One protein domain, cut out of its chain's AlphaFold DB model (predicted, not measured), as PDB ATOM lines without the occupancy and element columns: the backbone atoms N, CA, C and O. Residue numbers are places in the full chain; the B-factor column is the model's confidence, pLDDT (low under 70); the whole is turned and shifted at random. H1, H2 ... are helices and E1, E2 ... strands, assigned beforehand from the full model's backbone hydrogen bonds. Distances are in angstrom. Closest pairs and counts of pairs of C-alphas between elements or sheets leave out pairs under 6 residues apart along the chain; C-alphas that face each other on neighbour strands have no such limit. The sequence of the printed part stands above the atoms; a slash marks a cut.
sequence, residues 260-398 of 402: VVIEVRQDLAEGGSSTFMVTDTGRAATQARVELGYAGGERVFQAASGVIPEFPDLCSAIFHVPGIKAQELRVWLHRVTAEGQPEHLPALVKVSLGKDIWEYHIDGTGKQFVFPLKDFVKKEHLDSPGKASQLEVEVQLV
ATOM      1  N   VAL A 260      80.928  98.642 127.114       89.81
ATOM      2  CA  VAL A 260      81.590  99.938 126.934       89.81
ATOM      3  C   VAL A 260      82.919  99.692 126.236       89.81
ATOM      4  O   VAL A 260      83.638  98.755 126.585       89.81
ATOM      5  N   VAL A 261      83.219 100.498 125.228       89.56
ATOM      6  CA  VAL A 261      84.462 100.447 124.463       89.56
ATOM      7  C   VAL A 261      85.164 101.783 124.635       89.56
ATOM      8  O   VAL A 261      84.579 102.822 124.337       89.56
ATOM      9  N   ILE A 262      86.398 101.738 125.122       89.88
ATOM     10  CA  ILE A 262      87.309 102.880 125.164       89.88
ATOM     11  C   ILE A 262      88.398 102.590 124.141       89.88
ATOM     12  O   ILE A 262      89.172 101.642 124.292       89.88
ATOM     13  N   GLU A 263      88.411 103.375 123.078       90.81
ATOM     14  CA  GLU A 263      89.390 103.306 122.008       90.81
ATOM     15  C   GLU A 263      90.312 104.515 122.112       90.81
ATOM     16  O   GLU A 263      89.856 105.656 122.173       90.81
ATOM     17  N   VAL A 264      91.613 104.252 122.130       88.44
ATOM     18  CA  VAL A 264      92.656 105.266 122.023       88.44
ATOM     19  C   VAL A 264      93.481 104.889 120.806       88.44
ATOM     20  O   VAL A 264      94.129 103.837 120.780       88.44
ATOM     21  N   ARG A 265      93.401 105.731 119.779       88.50
ATOM     22  CA  ARG A 265      94.006 105.508 118.472       88.50
ATOM     23  C   ARG A 265      95.062 106.570 118.218       88.50
ATOM     24  O   ARG A 265      94.754 107.756 118.220       88.50
ATOM     25  N   GLN A 266      96.280 106.146 117.920       86.94
ATOM     26  CA  GLN A 266      97.308 107.014 117.353       86.94
ATOM     27  C   GLN A 266      97.380 106.770 115.847       86.94
ATOM     28  O   GLN A 266      97.658 105.653 115.435       86.94
ATOM     29  N   ASP A 267      97.134 107.775 115.016       84.00
ATOM     30  CA  ASP A 267      97.296 107.640 113.566       84.00
ATOM     31  C   ASP A 267      98.637 108.242 113.136       84.00
ATOM     32  O   ASP A 267      98.895 109.410 113.428       84.00
ATOM     33  N   LEU A 268      99.505 107.432 112.524       80.31
ATOM     34  CA  LEU A 268     100.820 107.856 112.030       80.31
ATOM     35  C   LEU A 268     100.817 108.183 110.531       80.31
ATOM     36  O   LEU A 268     101.871 108.535 110.002       80.31
ATOM     37  N   ALA A 269      99.682 108.054 109.839       74.19
ATOM     38  CA  ALA A 269      99.573 108.497 108.454       74.19
ATOM     39  C   ALA A 269      99.771 110.021 108.347       74.19
ATOM     40  O   ALA A 269      99.509 110.764 109.296       74.19
ATOM     41  N   GLU A 270     100.214 110.513 107.187       64.81
ATOM     42  CA  GLU A 270     100.347 111.955 106.951       64.81
ATOM     43  C   GLU A 270      98.993 112.663 107.148       64.81
ATOM     44  O   GLU A 270      98.001 112.344 106.494       64.81
ATOM     45  N   GLY A 271      98.934 113.611 108.091       65.69
ATOM     46  CA  GLY A 271      97.689 114.292 108.480       65.69
ATOM     47  C   GLY A 271      96.777 113.490 109.419       65.69
ATOM     48  O   GLY A 271      95.695 113.964 109.776       65.69
ATOM     49  N   GLY A 272      97.205 112.301 109.848       70.94
ATOM     50  CA  GLY A 272      96.547 111.493 110.864       70.94
ATOM     51  C   GLY A 272      96.536 112.201 112.218       70.94
ATOM     52  O   GLY A 272      97.541 112.742 112.674       70.94
ATOM     53  N   SER A 273      95.377 112.210 112.876       80.00
ATOM     54  CA  SER A 273      95.252 112.732 114.237       80.00
ATOM     55  C   SER A 273      95.100 111.583 115.223       80.00
ATOM     56  O   SER A 273      94.394 110.604 114.975       80.00
ATOM     57  N   SER A 274      95.772 111.701 116.366       86.88
ATOM     58  CA  SER A 274      95.521 110.793 117.480       86.88
ATOM     59  C   SER A 274      94.172 111.143 118.092       86.88
ATOM     60  O   SER A 274      93.863 112.318 118.271       86.88
ATOM     61  N   THR A 275      93.347 110.150 118.387       88.75
ATOM     62  CA  THR A 275      91.974 110.352 118.851       88.75
ATOM     63  C   THR A 275      91.627 109.395 119.977       88.75
ATOM     64  O   THR A 275      92.195 108.309 120.104       88.75
ATOM     65  N   PHE A 276      90.665 109.801 120.796       88.94
ATOM     66  CA  PHE A 276      89.972 108.908 121.711       88.94
ATOM     67  C   PHE A 276      88.501 108.794 121.314       88.94
ATOM     68  O   PHE A 276      87.908 109.742 120.792       88.94
ATOM     69  N   MET A 277      87.903 107.640 121.595       89.62
ATOM     70  CA  MET A 277      86.472 107.404 121.450       89.62
ATOM     71  C   MET A 277      85.958 106.524 122.592       89.62
ATOM     72  O   MET A 277      86.543 105.500 122.934       89.62
ATOM     73  N   VAL A 278      84.829 106.925 123.162       88.62
ATOM     74  CA  VAL A 278      84.116 106.230 124.228       88.62
ATOM     75  C   VAL A 278      82.717 105.888 123.723       88.62
ATOM     76  O   VAL A 278      81.859 106.758 123.530       88.62
ATOM     77  N   THR A 279      82.479 104.595 123.530       87.81
ATOM     78  CA  THR A 279      81.212 104.051 123.038       87.81
ATOM     79  C   THR A 279      80.552 103.223 124.137       87.81
ATOM     80  O   THR A 279      81.109 102.222 124.578       87.81
ATOM     81  N   ASP A 280      79.337 103.583 124.553       87.44
ATOM     82  CA  ASP A 280      78.509 102.801 125.478       87.44
ATOM     83  C   ASP A 280      77.346 102.150 124.719       87.44
ATOM     84  O   ASP A 280      76.456 102.824 124.199       87.44
ATOM     85  N   THR A 281      77.328 100.817 124.638       84.00
ATOM     86  CA  THR A 281      76.280 100.047 123.940       84.00
ATOM     87  C   THR A 281      76.025 100.510 122.496       84.00
ATOM     88  O   THR A 281      74.888 100.701 122.064       84.00
ATOM     89  N   GLY A 282      77.097 100.721 121.726       78.50
ATOM     90  CA  GLY A 282      77.004 101.181 120.335       78.50
ATOM     91  C   GLY A 282      76.475 102.614 120.171       78.50
ATOM     92  O   GLY A 282      75.989 102.963 119.092       78.50
ATOM     93  N   ARG A 283      76.516 103.432 121.232       83.19
ATOM     94  CA  ARG A 283      76.188 104.865 121.225       83.19
ATOM     95  C   ARG A 283      77.358 105.675 121.775       83.19
ATOM     96  O   ARG A 283      78.079 105.201 122.642       83.19
ATOM     97  N   ALA A 284      77.515 106.906 121.297       83.38
ATOM     98  CA  ALA A 284      78.508 107.834 121.826       83.38
ATOM     99  C   ALA A 284      78.202 108.151 123.301       83.38
ATOM    100  O   ALA A 284      77.087 108.573 123.622       83.38
ATOM    101  N   ALA A 285      79.178 107.962 124.189       82.88
ATOM    102  CA  ALA A 285      79.048 108.300 125.605       82.88
ATOM    103  C   ALA A 285      79.230 109.815 125.812       82.88
ATOM    104  O   ALA A 285      80.267 110.276 126.276       82.88
ATOM    105  N   THR A 286      78.234 110.619 125.431       77.81
ATOM    106  CA  THR A 286      78.341 112.096 125.410       77.81
ATOM    107  C   THR A 286      78.576 112.734 126.778       77.81
ATOM    108  O   THR A 286      79.045 113.862 126.848       77.81
ATOM    109  N   GLN A 287      78.269 112.022 127.862       81.56
ATOM    110  CA  GLN A 287      78.514 112.465 129.237       81.56
ATOM    111  C   GLN A 287      79.873 112.012 129.787       81.56
ATOM    112  O   GLN A 287      80.148 112.240 130.964       81.56
ATOM    113  N   ALA A 288      80.706 111.358 128.972       84.31
ATOM    114  CA  ALA A 288      82.044 110.973 129.386       84.31
ATOM    115  C   ALA A 288      82.911 112.218 129.623       84.31
ATOM    116  O   ALA A 288      82.899 113.167 128.833       84.31
ATOM    117  N   ARG A 289      83.664 112.200 130.722       90.25
ATOM    118  CA  ARG A 289      84.696 113.188 131.033       90.25
ATOM    119  C   ARG A 289      86.050 112.509 130.890       90.25
ATOM    120  O   ARG A 289      86.297 111.494 131.531       90.25
ATOM    121  N   VAL A 290      86.897 113.054 130.030       88.81
ATOM    122  CA  VAL A 290      88.210 112.507 129.691       88.81
ATOM    123  C   VAL A 290      89.276 113.488 130.144       88.81
ATOM    124  O   VAL A 290      89.228 114.658 129.777       88.81
ATOM    125  N   GLU A 291      90.223 113.024 130.943       90.62
ATOM    126  CA  GLU A 291      91.324 113.827 131.472       90.62
ATOM    127  C   GLU A 291      92.629 113.275 130.907       90.62
ATOM    128  O   GLU A 291      92.954 112.107 131.102       90.62
ATOM    129  N   LEU A 292      93.337 114.095 130.138       89.31
ATOM    130  CA  LEU A 292      94.608 113.754 129.510       89.31
ATOM    131  C   LEU A 292      95.732 114.416 130.308       89.31
ATOM    132  O   LEU A 292      95.816 115.645 130.354       89.31
ATOM    133  N   GLY A 293      96.573 113.607 130.944       86.69
ATOM    134  CA  GLY A 293      97.720 114.051 131.725       86.69
ATOM    135  C   GLY A 293      98.981 114.137 130.872       86.69
ATOM    136  O   GLY A 293      99.417 113.140 130.291       86.69
ATOM    137  N   TYR A 294      99.587 115.322 130.838       86.56
ATOM    138  CA  TYR A 294     100.884 115.591 130.219       86.56
ATOM    139  C   TYR A 294     101.871 116.076 131.279       86.56
ATOM    140  O   TYR A 294     101.472 116.599 132.321       86.56
ATOM    141  N   ALA A 295     103.170 116.009 130.984       81.38
ATOM    142  CA  ALA A 295     104.205 116.542 131.874       81.38
ATOM    143  C   ALA A 295     104.011 118.039 132.213       81.38
ATOM    144  O   ALA A 295     104.385 118.485 133.295       81.38
ATOM    145  N   GLY A 296     103.413 118.811 131.296       75.75
ATOM    146  CA  GLY A 296     103.145 120.247 131.449       75.75
ATOM    147  C   GLY A 296     101.771 120.612 132.027       75.75
ATOM    148  O   GLY A 296     101.464 121.800 132.112       75.75
ATOM    149  N   GLY A 297     100.936 119.631 132.393       81.12
ATOM    150  CA  GLY A 297      99.600 119.857 132.952       81.12
ATOM    151  C   GLY A 297      98.518 118.938 132.379       81.12
ATOM    152  O   GLY A 297      98.751 118.153 131.462       81.12
ATOM    153  N   GLU A 298      97.309 119.049 132.924       87.12
ATOM    154  CA  GLU A 298      96.160 118.221 132.549       87.12
ATOM    155  C   GLU A 298      95.225 118.953 131.577       87.12
ATOM    156  O   GLU A 298      94.970 120.153 131.709       87.12
ATOM    157  N   ARG A 299      94.675 118.223 130.602       85.31
ATOM    158  CA  ARG A 299      93.636 118.714 129.686       85.31
ATOM    159  C   ARG A 299      92.359 117.907 129.879       85.31
ATOM    160  O   ARG A 299      92.358 116.694 129.695       85.31
ATOM    161  N   VAL A 300      91.262 118.583 130.211       88.06
ATOM    162  CA  VAL A 300      89.960 117.949 130.464       88.06
ATOM    163  C   VAL A 300      89.012 118.185 129.294       88.06
ATOM    164  O   VAL A 300      88.800 119.319 128.867       88.06
ATOM    165  N   PHE A 301      88.397 117.113 128.813       84.75
ATOM    166  CA  PHE A 301      87.398 117.103 127.753       84.75
ATOM    167  C   PHE A 301      86.088 116.516 128.277       84.75
ATOM    168  O   PHE A 301      86.081 115.509 128.981       84.75
ATOM    169  N   GLN A 302      84.961 117.112 127.897       87.06
ATOM    170  CA  GLN A 302      83.634 116.551 128.152       87.06
ATOM    171  C   GLN A 302      82.996 116.161 126.819       87.06
ATOM    172  O   GLN A 302      82.218 116.915 126.235       87.06
ATOM    173  N   ALA A 303      83.406 115.009 126.297       84.00
ATOM    174  CA  ALA A 303      82.976 114.511 124.999       84.00
ATOM    175  C   ALA A 303      83.136 112.988 124.912       84.00
ATOM    176  O   ALA A 303      83.986 112.393 125.572       84.00
ATOM    177  N   ALA A 304      82.346 112.366 124.035       82.44
ATOM    178  CA  ALA A 304      82.487 110.949 123.705       82.44
ATOM    179  C   ALA A 304      83.704 110.668 122.817       82.44
ATOM    180  O   ALA A 304      84.176 109.539 122.766       82.44
ATOM    181  N   SER A 305      84.183 111.662 122.077       85.94
ATOM    182  CA  SER A 305      85.362 111.552 121.231       85.94
ATOM    183  C   SER A 305      86.078 112.889 121.135       85.94
ATOM    184  O   SER A 305      85.478 113.948 121.335       85.94
ATOM    185  N   GLY A 306      87.365 112.837 120.822       84.25
ATOM    186  CA  GLY A 306      88.185 114.027 120.665       84.25
ATOM    187  C   GLY A 306      89.557 113.701 120.106       84.25
ATOM    188  O   GLY A 306      89.974 112.542 120.067       84.25
ATOM    189  N   VAL A 307      90.248 114.743 119.656       86.94
ATOM    190  CA  VAL A 307      91.652 114.660 119.256       86.94
ATOM    191  C   VAL A 307      92.509 114.683 120.518       86.94
ATOM    192  O   VAL A 307      92.240 115.466 121.425       86.94
ATOM    193  N   ILE A 308      93.529 113.829 120.561       85.75
ATOM    194  CA  ILE A 308      94.607 113.831 121.547       85.75
ATOM    195  C   ILE A 308      95.750 114.654 120.948       85.75
ATOM    196  O   ILE A 308      96.429 114.177 120.033       85.75
ATOM    197  N   PRO A 309      95.970 115.891 121.419       81.56
ATOM    198  CA  PRO A 309      97.121 116.678 121.005       81.56
ATOM    199  C   PRO A 309      98.400 116.007 121.503       81.56
ATOM    200  O   PRO A 309      98.386 115.431 122.588       81.56
ATOM    201  N   GLU A 310      99.488 116.099 120.735       80.69
ATOM    202  CA  GLU A 310     100.835 115.738 121.215       80.69
ATOM    203  C   GLU A 310     100.876 114.346 121.880       80.69
ATOM    204  O   GLU A 310     101.414 114.168 122.964       80.69
ATOM    205  N   PHE A 311     100.274 113.336 121.233       82.81
ATOM    206  CA  PHE A 311     100.184 111.966 121.765       82.81
ATOM    207  C   PHE A 311     101.504 111.390 122.318       82.81
ATOM    208  O   PHE A 311     101.441 110.694 123.328       82.81
ATOM    209  N   PRO A 312     102.689 111.640 121.716       81.06
ATOM    210  CA  PRO A 312     103.956 111.165 122.277       81.06
ATOM    211  C   PRO A 312     104.249 111.656 123.703       81.06
ATOM    212  O   PRO A 312     104.921 110.947 124.445       81.06
ATOM    213  N   ASP A 313     103.717 112.819 124.089       83.44
ATOM    214  CA  ASP A 313     103.931 113.440 125.403       83.44
ATOM    215  C   ASP A 313     102.849 113.051 126.428       83.44
ATOM    216  O   ASP A 313     102.877 113.498 127.580       83.44
ATOM    217  N   LEU A 314     101.870 112.234 126.021       84.19
ATOM    218  CA  LEU A 314     100.767 111.802 126.871       84.19
ATOM    219  C   LEU A 314     101.259 110.783 127.910       84.19
ATOM    220  O   LEU A 314     101.702 109.688 127.567       84.19
ATOM    221  N   CYS A 315     101.131 111.125 129.192       84.38
ATOM    222  CA  CYS A 315     101.526 110.261 130.305       84.38
ATOM    223  C   CYS A 315     100.359 109.387 130.791       84.38
ATOM    224  O   CYS A 315     100.527 108.192 131.043       84.38
ATOM    225  N   SER A 316      99.165 109.971 130.906       86.56
ATOM    226  CA  SER A 316      97.969 109.283 131.400       86.56
ATOM    227  C   SER A 316      96.700 109.758 130.694       86.56
ATOM    228  O   SER A 316      96.605 110.895 130.237       86.56
ATOM    229  N   ALA A 317      95.706 108.882 130.601       88.94
ATOM    230  CA  ALA A 317      94.367 109.210 130.129       88.94
ATOM    231  C   ALA A 317      93.325 108.584 131.060       88.94
ATOM    232  O   ALA A 317      93.235 107.360 131.156       88.94
ATOM    233  N   ILE A 318      92.537 109.415 131.736       90.12
ATOM    234  CA  ILE A 318      91.498 108.990 132.676       90.12
ATOM    235  C   ILE A 318      90.131 109.213 132.039       90.12
ATOM    236  O   ILE A 318      89.760 110.328 131.675       90.12
ATOM    237  N   PHE A 319      89.359 108.142 131.911       90.38
ATOM    238  CA  PHE A 319      88.031 108.139 131.315       90.38
ATOM    239  C   PHE A 319      86.984 107.922 132.399       90.38
ATOM    240  O   PHE A 319      86.831 106.817 132.914       90.38
ATOM    241  N   HIS A 320      86.213 108.961 132.697       89.00
ATOM    242  CA  HIS A 320      85.079 108.904 133.607       89.00
ATOM    243  C   HIS A 320      83.788 108.752 132.811       89.00
ATOM    244  O   HIS A 320      83.414 109.636 132.036       89.00
ATOM    245  N   VAL A 321      83.071 107.656 133.031       86.06
ATOM    246  CA  VAL A 321      81.815 107.372 132.339       86.06
ATOM    247  C   VAL A 321      80.704 107.172 133.379       86.06
ATOM    248  O   VAL A 321      80.682 106.159 134.086       86.06
ATOM    249  N   PRO A 322      79.782 108.143 133.526       81.00
ATOM    250  CA  PRO A 322      78.718 108.062 134.522       81.00
ATOM    251  C   PRO A 322      77.573 107.140 134.075       81.00
ATOM    252  O   PRO A 322      77.243 107.054 132.895       81.00
ATOM    253  N   GLY A 323      76.902 106.495 135.038       71.94
ATOM    254  CA  GLY A 323      75.619 105.815 134.816       71.94
ATOM    255  C   GLY A 323      75.710 104.490 134.056       71.94
ATOM    256  O   GLY A 323      74.765 104.107 133.358       71.94
ATOM    257  N   ILE A 324      76.830 103.778 134.185       75.06
ATOM    258  CA  ILE A 324      77.107 102.592 133.377       75.06
ATOM    259  C   ILE A 324      76.203 101.415 133.733       75.06
ATOM    260  O   ILE A 324      76.148 100.938 134.865       75.06
ATOM    261  N   LYS A 325      75.554 100.873 132.696       75.94
ATOM    262  CA  LYS A 325      74.809  99.599 132.734       75.94
ATOM    263  C   LYS A 325      75.538  98.477 131.985       75.94
ATOM    264  O   LYS A 325      74.912  97.480 131.606       75.94
ATOM    265  N   ALA A 326      76.818  98.675 131.688       79.94
ATOM    266  CA  ALA A 326      77.631  97.736 130.937       79.94
ATOM    267  C   ALA A 326      78.013  96.521 131.786       79.94
ATOM    268  O   ALA A 326      78.145  96.583 133.002       79.94
ATOM    269  N   GLN A 327      78.146  95.392 131.106       82.25
ATOM    270  CA  GLN A 327      78.554  94.100 131.650       82.25
ATOM    271  C   GLN A 327      79.945  93.702 131.158       82.25
ATOM    272  O   GLN A 327      80.502  92.729 131.653       82.25
ATOM    273  N   GLU A 328      80.491  94.427 130.186       88.19
ATOM    274  CA  GLU A 328      81.825  94.245 129.633       88.19
ATOM    275  C   GLU A 328      82.460  95.623 129.412       88.19
ATOM    276  O   GLU A 328      81.790  96.545 128.941       88.19
ATOM    277  N   LEU A 329      83.746  95.749 129.710       87.56
ATOM    278  CA  LEU A 329      84.589  96.867 129.304       87.56
ATOM    279  C   LEU A 329      85.596  96.336 128.293       87.56
ATOM    280  O   LEU A 329      86.260  95.336 128.547       87.56
ATOM    281  N   ARG A 330      85.726  96.999 127.153       88.56
ATOM    282  CA  ARG A 330      86.801  96.745 126.204       88.56
ATOM    283  C   ARG A 330      87.670  97.981 126.112       88.56
ATOM    284  O   ARG A 330      87.173  99.056 125.796       88.56
ATOM    285  N   VAL A 331      88.959  97.797 126.350       88.31
ATOM    286  CA  VAL A 331      89.956  98.855 126.218       88.31
ATOM    287  C   VAL A 331      90.834  98.498 125.030       88.31
ATOM    288  O   VAL A 331      91.404  97.404 124.970       88.31
ATOM    289  N   TRP A 332      90.876  99.384 124.040       87.44
ATOM    290  CA  TRP A 332      91.624  99.169 122.812       87.44
ATOM    291  C   TRP A 332      92.570 100.332 122.553       87.44
ATOM    292  O   TRP A 332      92.186 101.365 122.011       87.44
ATOM    293  N   LEU A 333      93.828 100.124 122.929       88.00
ATOM    294  CA  LEU A 333      94.922 101.020 122.596       88.00
ATOM    295  C   LEU A 333      95.639 100.479 121.371       88.00
ATOM    296  O   LEU A 333      96.100  99.330 121.365       88.00
ATOM    297  N   HIS A 334      95.721 101.296 120.331       86.44
ATOM    298  CA  HIS A 334      96.477 100.942 119.144       86.44
ATOM    299  C   HIS A 334      97.002 102.177 118.424       86.44
ATOM    300  O   HIS A 334      96.465 103.279 118.541       86.44
ATOM    301  N   ARG A 335      98.056 101.968 117.649       86.19
ATOM    302  CA  ARG A 335      98.530 102.902 116.643       86.19
ATOM    303  C   ARG A 335      98.267 102.334 115.259       86.19
ATOM    304  O   ARG A 335      98.295 101.123 115.089       86.19
ATOM    305  N   VAL A 336      98.004 103.188 114.290       84.62
ATOM    306  CA  VAL A 336      97.900 102.837 112.878       84.62
ATOM    307  C   VAL A 336      99.190 103.314 112.225       84.62
ATOM    308  O   VAL A 336      99.524 104.492 112.341       84.62
ATOM    309  N   THR A 337      99.954 102.398 111.632       81.50
ATOM    310  CA  THR A 337     101.198 102.726 110.924       81.50
ATOM    311  C   THR A 337     100.908 103.516 109.645       81.50
ATOM    312  O   THR A 337      99.756 103.599 109.213       81.50
ATOM    313  N   ALA A 338     101.939 104.082 109.014       78.00
ATOM    314  CA  ALA A 338     101.785 104.802 107.746       78.00
ATOM    315  C   ALA A 338     101.197 103.909 106.629       78.00
ATOM    316  O   ALA A 338     100.495 104.390 105.746       78.00
ATOM    317  N   GLU A 339     101.407 102.593 106.719       75.56
ATOM    318  CA  GLU A 339     100.865 101.568 105.819       75.56
ATOM    319  C   GLU A 339      99.422 101.150 106.175       75.56
ATOM    320  O   GLU A 339      98.872 100.216 105.588       75.56
ATOM    321  N   GLY A 340      98.803 101.796 107.170       75.00
ATOM    322  CA  GLY A 340      97.435 101.522 107.608       75.00
ATOM    323  C   GLY A 340      97.283 100.288 108.506       75.00
ATOM    324  O   GLY A 340      96.158  99.842 108.741       75.00
ATOM    325  N   GLN A 341      98.379  99.713 109.013       77.75
ATOM    326  CA  GLN A 341      98.325  98.522 109.866       77.75
ATOM    327  C   GLN A 341      98.139  98.902 111.344       77.75
ATOM    328  O   GLN A 341      98.871  99.749 111.854       77.75
ATOM    329  N   PRO A 342      97.189  98.284 112.071       78.00
ATOM    330  CA  PRO A 342      97.019  98.532 113.496       78.00
ATOM    331  C   PRO A 342      98.029  97.730 114.336       78.00
ATOM    332  O   PRO A 342      98.061  96.500 114.290       78.00
ATOM    333  N   GLU A 343      98.791  98.418 115.179       82.25
ATOM    334  CA  GLU A 343      99.696  97.852 116.182       82.25
ATOM    335  C   GLU A 343      99.197  98.173 117.593       82.25
ATOM    336  O   GLU A 343      98.828  99.305 117.897       82.25
ATOM    337  N   HIS A 344      99.193  97.189 118.490       82.75
ATOM    338  CA  HIS A 344      98.765  97.401 119.873       82.75
ATOM    339  C   HIS A 344      99.832  98.150 120.679       82.75
ATOM    340  O   HIS A 344     101.018  97.834 120.604       82.75
ATOM    341  N   LEU A 345      99.400  99.123 121.481       81.88
ATOM    342  CA  LEU A 345     100.298  99.876 122.355       81.88
ATOM    343  C   LEU A 345     100.346  99.245 123.752       81.88
ATOM    344  O   LEU A 345      99.290  98.863 124.272       81.88
ATOM    345  N   PRO A 346     101.536  99.136 124.369       82.00
ATOM    346  CA  PRO A 346     101.643  98.699 125.746       82.00
ATOM    347  C   PRO A 346     101.168  99.796 126.706       82.00
ATOM    348  O   PRO A 346     101.469 100.976 126.518       82.00
ATOM    349  N   ALA A 347     100.422  99.408 127.734       83.50
ATOM    350  CA  ALA A 347      99.867 100.338 128.714       83.50
ATOM    351  C   ALA A 347      99.532  99.636 130.030       83.50
ATOM    352  O   ALA A 347      99.204  98.450 130.050       83.50
ATOM    353  N   LEU A 348      99.563 100.379 131.129       84.88
ATOM    354  CA  LEU A 348      98.965  99.957 132.388       84.88
ATOM    355  C   LEU A 348      97.539 100.514 132.440       84.88
ATOM    356  O   LEU A 348      97.333 101.722 132.367       84.88
ATOM    357  N   VAL A 349      96.549  99.631 132.532       85.56
ATOM    358  CA  VAL A 349      95.137 100.006 132.618       85.56
ATOM    359  C   VAL A 349      94.638  99.723 134.019       85.56
ATOM    360  O   VAL A 349      94.597  98.574 134.459       85.56
ATOM    361  N   LYS A 350      94.216 100.779 134.696       86.44
ATOM    362  CA  LYS A 350      93.566 100.726 135.991       86.44
ATOM    363  C   LYS A 350      92.082 100.995 135.814       86.44
ATOM    364  O   LYS A 350      91.677 101.988 135.223       86.44
ATOM    365  N   VAL A 351      91.259 100.074 136.287       85.31
ATOM    366  CA  VAL A 351      89.803 100.160 136.213       85.31
ATOM    367  C   VAL A 351      89.284 100.325 137.631       85.31
ATOM    368  O   VAL A 351      89.518  99.457 138.471       85.31
ATOM    369  N   SER A 352      88.576 101.416 137.895       81.94
ATOM    370  CA  SER A 352      87.862 101.666 139.143       81.94
ATOM    371  C   SER A 352      86.355 101.647 138.892       81.94
ATOM    372  O   SER A 352      85.822 102.299 137.990       81.94
ATOM    373  N   LEU A 353      85.644 100.862 139.699       78.31
ATOM    374  CA  LEU A 353      84.184 100.870 139.746       78.31
ATOM    375  C   LEU A 353      83.756 101.003 141.208       78.31
ATOM    376  O   LEU A 353      83.888 100.069 142.005       78.31
ATOM    377  N   GLY A 354      83.281 102.191 141.577       73.25
ATOM    378  CA  GLY A 354      82.930 102.501 142.961       73.25
ATOM    379  C   GLY A 354      84.155 102.470 143.883       73.25
ATOM    380  O   GLY A 354      84.971 103.385 143.861       73.25
ATOM    381  N   LYS A 355      84.263 101.441 144.735       67.81
ATOM    382  CA  LYS A 355      85.385 101.258 145.685       67.81
ATOM    383  C   LYS A 355      86.403 100.213 145.246       67.81
ATOM    384  O   LYS A 355      87.477 100.134 145.837       67.81
ATOM    385  N   ASP A 356      86.047  99.383 144.276       72.94
ATOM    386  CA  ASP A 356      86.918  98.316 143.821       72.94
ATOM    387  C   ASP A 356      87.839  98.862 142.711       72.94
ATOM    388  O   ASP A 356      87.396  99.586 141.814       72.94
ATOM    389  N   ILE A 357      89.129  98.535 142.799       80.12
ATOM    390  CA  ILE A 357      90.183  98.988 141.887       80.12
ATOM    391  C   ILE A 357      90.933  97.759 141.379       80.12
ATOM    392  O   ILE A 357      91.338  96.904 142.171       80.12
ATOM    393  N   TRP A 358      91.153  97.693 140.069       80.44
ATOM    394  CA  TRP A 358      91.906  96.622 139.422       80.44
ATOM    395  C   TRP A 358      92.947  97.193 138.472       80.44
ATOM    396  O   TRP A 358      92.660  98.140 137.749       80.44
ATOM    397  N   GLU A 359      94.129  96.587 138.436       83.25
ATOM    398  CA  GLU A 359      95.239  96.996 137.573       83.25
ATOM    399  C   GLU A 359      95.613  95.856 136.623       83.25
ATOM    400  O   GLU A 359      95.722  94.695 137.025       83.25
ATOM    401  N   TYR A 360      95.790  96.192 135.347       80.31
ATOM    402  CA  TYR A 360      96.091  95.254 134.273       80.31
ATOM    403  C   TYR A 360      97.226  95.786 133.405       80.31
ATOM    404  O   TYR A 360      97.178  96.924 132.943       80.31
ATOM    405  N   HIS A 361      98.222  94.947 133.132       79.12
ATOM    406  CA  HIS A 361      99.291  95.276 132.196       79.12
ATOM    407  C   HIS A 361      98.931  94.786 130.788       79.12
ATOM    408  O   HIS A 361      98.544  93.632 130.594       79.12
ATOM    409  N   ILE A 362      99.003  95.690 129.814       76.25
ATOM    410  CA  ILE A 362      98.822  95.408 128.395       76.25
ATOM    411  C   ILE A 362     100.213  95.371 127.769       76.25
ATOM    412  O   ILE A 362     100.851  96.406 127.619       76.25
ATOM    413  N   ASP A 363     100.655  94.186 127.354       69.12
ATOM    414  CA  ASP A 363     102.032  93.951 126.881       69.12
ATOM    415  C   ASP A 363     102.263  94.350 125.406       69.12
ATOM    416  O   ASP A 363     103.288  94.015 124.818       69.12
ATOM    417  N   GLY A 364     101.276  94.960 124.737       64.12
ATOM    418  CA  GLY A 364     101.336  95.318 123.305       64.12
ATOM    419  C   GLY A 364     101.400  94.130 122.322       64.12
ATOM    420  O   GLY A 364     101.269  94.309 121.117       64.12
ATOM    421  N   THR A 365     101.557  92.895 122.808       59.28
ATOM    422  CA  THR A 365     101.586  91.659 121.998       59.28
ATOM    423  C   THR A 365     100.259  90.894 122.018       59.28
ATOM    424  O   THR A 365      99.998  90.056 121.148       59.28
ATOM    425  N   GLY A 366      99.413  91.176 123.012       55.59
ATOM    426  CA  GLY A 366      98.105  90.559 123.204       55.59
ATOM    427  C   GLY A 366      97.019  91.160 122.312       55.59
ATOM    428  O   GLY A 366      97.024  92.348 122.000       55.59
ATOM    429  N   LYS A 367      96.044  90.326 121.932       59.28
ATOM    430  CA  LYS A 367      94.795  90.794 121.317       59.28
ATOM    431  C   LYS A 367      93.998  91.622 122.329       59.28
ATOM    432  O   LYS A 367      94.051  91.335 123.517       59.28
ATOM    433  N   GLN A 368      93.236  92.587 121.810       64.62
ATOM    434  CA  GLN A 368      92.184  93.374 122.477       64.62
ATOM    435  C   GLN A 368      91.662  92.764 123.792       64.62
ATOM    436  O   GLN A 368      91.200  91.620 123.810       64.62
ATOM    437  N   PHE A 369      91.659  93.555 124.865       73.25
ATOM    438  CA  PHE A 369      91.276  93.094 126.199       73.25
ATOM    439  C   PHE A 369      89.807  93.399 126.486       73.25
ATOM    440  O   PHE A 369      89.331  94.515 126.268       73.25
ATOM    441  N   VAL A 370      89.082  92.388 126.972       80.25
ATOM    442  CA  VAL A 370      87.681  92.501 127.390       80.25
ATOM    443  C   VAL A 370      87.577  92.086 128.851       80.25
ATOM    444  O   VAL A 370      87.812  90.928 129.191       80.25
ATOM    445  N   PHE A 371      87.195  93.030 129.699       79.62
ATOM    446  CA  PHE A 371      87.012  92.854 131.131       79.62
ATOM    447  C   PHE A 371      85.529  92.609 131.438       79.62
ATOM    448  O   PHE A 371      84.682  93.417 131.043       79.62
ATOM    449  N   PRO A 372      85.165  91.509 132.116       80.19
ATOM    450  CA  PRO A 372      83.785  91.272 132.519       80.19
ATOM    451  C   PRO A 372      83.409  92.198 133.685       80.19
ATOM    452  O   PRO A 372      83.910  92.028 134.781       80.19
ATOM    453  N   LEU A 373      82.487  93.143 133.478       76.38
ATOM    454  CA  LEU A 373      81.982  94.045 134.526       76.38
ATOM    455  C   LEU A 373      80.815  93.472 135.346       76.38
ATOM    456  O   LEU A 373      80.407  94.039 136.360       76.38
ATOM    457  N   LYS A 374      80.223  92.365 134.884       67.38
ATOM    458  CA  LYS A 374      78.961  91.821 135.410       67.38
ATOM    459  C   LYS A 374      79.024  91.447 136.894       67.38
ATOM    460  O   LYS A 374      78.036  91.637 137.603       67.38
ATOM    461  N   ASP A 375      80.163  90.936 137.347       59.94
ATOM    462  CA  ASP A 375      80.359  90.557 138.747       59.94
ATOM    463  C   ASP A 375      80.554  91.793 139.643       59.94
ATOM    464  O   ASP A 375      80.143  91.785 140.803       59.94
ATOM    465  N   PHE A 376      81.064  92.893 139.078       61.62
ATOM    466  CA  PHE A 376      81.362  94.135 139.794       61.62
ATOM    467  C   PHE A 376      80.108  94.986 140.039       61.62
ATOM    468  O   PHE A 376      79.843  95.390 141.169       61.62
ATOM    469  N   VAL A 377      79.253  95.150 139.020       57.06
ATOM    470  CA  VAL A 377      77.982  95.899 139.149       57.06
ATOM    471  C   VAL A 377      77.023  95.221 140.139       57.06
ATOM    472  O   VAL A 377      76.275  95.889 140.852       57.06
ATOM    473  N   LYS A 378      77.037  93.881 140.207       56.72
ATOM    474  CA  LYS A 378      76.168  93.124 141.121       56.72
ATOM    475  C   LYS A 378      76.557  93.323 142.594       56.72
ATOM    476  O   LYS A 378      75.667  93.331 143.439       56.72
ATOM    477  N   LYS A 379      77.852  93.480 142.883       53.47
ATOM    478  CA  LYS A 379      78.392  93.709 144.230       53.47
ATOM    479  C   LYS A 379      78.127  95.144 144.700       53.47
ATOM    480  O   LYS A 379      77.594  95.335 145.786       53.47
ATOM    481  N   GLU A 380      78.348  96.136 143.837       53.88
ATOM    482  CA  GLU A 380      78.090  97.552 144.150       53.88
ATOM    483  C   GLU A 380      76.596  97.849 144.388       53.88
ATOM    484  O   GLU A 380      76.243  98.577 145.317       53.88
ATOM    485  N   HIS A 381      75.694  97.234 143.610       55.34
ATOM    486  CA  HIS A 381      74.250  97.369 143.833       55.34
ATOM    487  C   HIS A 381      73.799  96.798 145.188       55.34
ATOM    488  O   HIS A 381      72.797  97.257 145.738       55.34
ATOM    489  N   LEU A 382      74.531  95.813 145.723       57.72
ATOM    490  CA  LEU A 382      74.288  95.246 147.049       57.72
ATOM    491  C   LEU A 382      74.754  96.198 148.164       57.72
ATOM    492  O   LEU A 382      74.065  96.337 149.171       57.72
ATOM    493  N   ASP A 383      75.889  96.871 147.958       56.56
ATOM    494  CA  ASP A 383      76.531  97.728 148.962       56.56
ATOM    495  C   ASP A 383      75.961  99.158 149.011       56.56
ATOM    496  O   ASP A 383      76.106  99.853 150.019       56.56
ATOM    497  N   SER A 384      75.337  99.655 147.937       58.06
ATOM    498  CA  SER A 384      74.769 101.014 147.879       58.06
ATOM    499  C   SER A 384      73.619 101.135 146.865       58.06
ATOM    500  O   SER A 384      73.791 101.693 145.774       58.06
ATOM    501  N   PRO A 385      72.410 100.650 147.203       49.72
ATOM    502  CA  PRO A 385      71.252 100.736 146.320       49.72
ATOM    503  C   PRO A 385      70.837 102.202 146.115       49.72
ATOM    504  O   PRO A 385      70.331 102.853 147.025       49.72
ATOM    505  N   GLY A 386      71.051 102.735 144.907       52.12
ATOM    506  CA  GLY A 386      70.562 104.060 144.493       52.12
ATOM    507  C   GLY A 386      71.624 105.054 144.017       52.12
ATOM    508  O   GLY A 386      71.259 106.078 143.441       52.12
ATOM    509  N   LYS A 387      72.922 104.764 144.183       55.44
ATOM    510  CA  LYS A 387      73.992 105.576 143.579       55.44
ATOM    511  C   LYS A 387      74.224 105.122 142.135       55.44
ATOM    512  O   LYS A 387      74.318 103.926 141.871       55.44
ATOM    513  N   ALA A 388      74.269 106.062 141.191       57.75
ATOM    514  CA  ALA A 388      74.641 105.745 139.816       57.75
ATOM    515  C   ALA A 388      76.103 105.280 139.803       57.75
ATOM    516  O   ALA A 388      76.977 106.017 140.255       57.75
ATOM    517  N   SER A 389      76.351 104.068 139.307       67.25
ATOM    518  CA  SER A 389      77.696 103.524 139.139       67.25
ATOM    519  C   SER A 389      78.501 104.427 138.203       67.25
ATOM    520  O   SER A 389      78.059 104.760 137.096       67.25
ATOM    521  N   GLN A 390      79.673 104.845 138.666       76.25
ATOM    522  CA  GLN A 390      80.637 105.608 137.885       76.25
ATOM    523  C   GLN A 390      81.806 104.679 137.586       76.25
ATOM    524  O   GLN A 390      82.442 104.175 138.510       76.25
ATOM    525  N   LEU A 391      82.042 104.417 136.299       81.88
ATOM    526  CA  LEU A 391      83.260 103.741 135.870       81.88
ATOM    527  C   LEU A 391      84.313 104.808 135.641       81.88
ATOM    528  O   LEU A 391      84.067 105.798 134.946       81.88
ATOM    529  N   GLU A 392      85.485 104.560 136.180       84.75
ATOM    530  CA  GLU A 392      86.681 105.311 135.883       84.75
ATOM    531  C   GLU A 392      87.717 104.322 135.342       84.75
ATOM    532  O   GLU A 392      87.883 103.203 135.831       84.75
ATOM    533  N   VAL A 393      88.324 104.685 134.219       83.25
ATOM    534  CA  VAL A 393      89.360 103.884 133.571       83.25
ATOM    535  C   VAL A 393      90.549 104.789 133.363       83.25
ATOM    536  O   VAL A 393      90.509 105.682 132.525       83.25
ATOM    537  N   GLU A 394      91.600 104.555 134.125       86.94
ATOM    538  CA  GLU A 394      92.879 105.218 133.966       86.94
ATOM    539  C   GLU A 394      93.777 104.352 133.080       86.94
ATOM    540  O   GLU A 394      93.964 103.156 133.298       86.94
ATOM    541  N   VAL A 395      94.322 104.963 132.039       84.50
ATOM    542  CA  VAL A 395      95.241 104.346 131.094       84.50
ATOM    543  C   VAL A 395      96.558 105.095 131.196       84.50
ATOM    544  O   VAL A 395      96.663 106.234 130.748       84.50
ATOM    545  N   GLN A 396      97.565 104.461 131.781       82.31
ATOM    546  CA  GLN A 396      98.925 104.982 131.828       82.31
ATOM    547  C   GLN A 396      99.717 104.375 130.674       82.31
ATOM    548  O   GLN A 396      99.850 103.151 130.555       82.31
ATOM    549  N   LEU A 397     100.216 105.231 129.789       77.25
ATOM    550  CA  LEU A 397     101.034 104.794 128.665       77.25
ATOM    551  C   LEU A 397     102.438 104.495 129.184       77.25
ATOM    552  O   LEU A 397     103.051 105.313 129.870       77.25
ATOM    553  N   VAL A 398     102.957 103.309 128.869       66.75
ATOM    554  CA  VAL A 398     104.345 102.990 129.204       66.75
ATOM    555  C   VAL A 398     105.221 103.777 128.239       66.75
ATOM    556  O   VAL A 398     105.239 103.489 127.040       66.75
TER     557      VAL A 398
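AT A GLANCE: This is residues 260 to 398 of the 402 residues of an uncharacterized protein of Chloroflexi bacterium (UniProt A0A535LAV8). Two six-stranded sheets lie face to face as a sandwich, E1, E2, E5, E7, E8 and E11 in one and E4, E3, E6, E12, E9 and E10 in the other. The one helix, H1, lies at one end of the long axis and only grazes the second sheet. The printed part has 139 residues, in the order E1 to E11, H1, E12, and its class is mostly strand. The first sheet is branched and mixed; the second, in the order E4, E3, E6, E12, E9, E10, is antiparallel throughout. The whole is compact, with a radius of gyration of the C-alphas of 15.1 A, and elongated in outline, spanning 50 by 30 by 28 A.

IN THESE COORDINATES: E1, residues 260 to 267, begins at C-alpha 260 (81.590, 99.938, 126.934) and is 22.0 A long. E2 is residues 275 to 280, E3 289 to 294, E4 297 to 302 and E5 305 to 307. E6, residues 314 to 322, is 23.6 A long, and E7, residues 328 to 336, is 24.8 A. E8 is residues 342 to 344, E9 347 to 353, E10 356 to 362 and E11 369 to 372. H1, residues 374 to 383, is 15.0 A long. E12, residues 390 to 397, is 22.4 A long and ends at C-alpha 397 (101.034, 104.794, 128.665).

HOW THE PARTS SIT: E1 has E2 on one side, antiparallel at 166 degrees with N 263 and O 277 at 2.8 A, and E7 on the other side, parallel at 6 degrees with N 262 and O 330 at 2.9 A. E5 is antiparallel to E2, with N 276 and O 306 at 2.9 A. E8 and E11 lie on the side of E7 away from E1, both antiparallel to it, with N 335 and O 343 at 2.8 A and N 329 and O 371 at 2.8 A. In the other sheet, which is twisted, E4 and E10 are the edge strands. The hairpin E3 and E4 has N 292 and O 299 at 2.8 A, E3 and E6 have N 291 and O 318 at 2.8 A, and E6 and E12 have N 319 and O 393 at 2.8 A. E12 and E9 have N 350 and O 394 at 2.8 A, and the hairpin E9 and E10 has N 349 and O 360 at 2.8 A. Between the sheets, 38 pairs of C-alphas are within 10 A, and the strands of the one stand at 27 degrees to those of the other. H1 grazes the second sheet with residues 376 to 380; the closest C-alphas of E9 and H1 are those of Leu 353 and Phe 376, 7.3 A apart. In H1, 3 of 6 O i to N i+4 pairs and 3 of 7 O i to N i+3 pairs are within hydrogen-bond range.

THE WHOLE: The two C-alphas farthest apart, those of Glu 270 and Leu 382, are 50.7 A apart. The printed part has no cut, and no link is long. The mean pLDDT of the printed part is 78.9; residues under 70 are 270 to 271, 355, 363 to 368, 374 to 389 and 398.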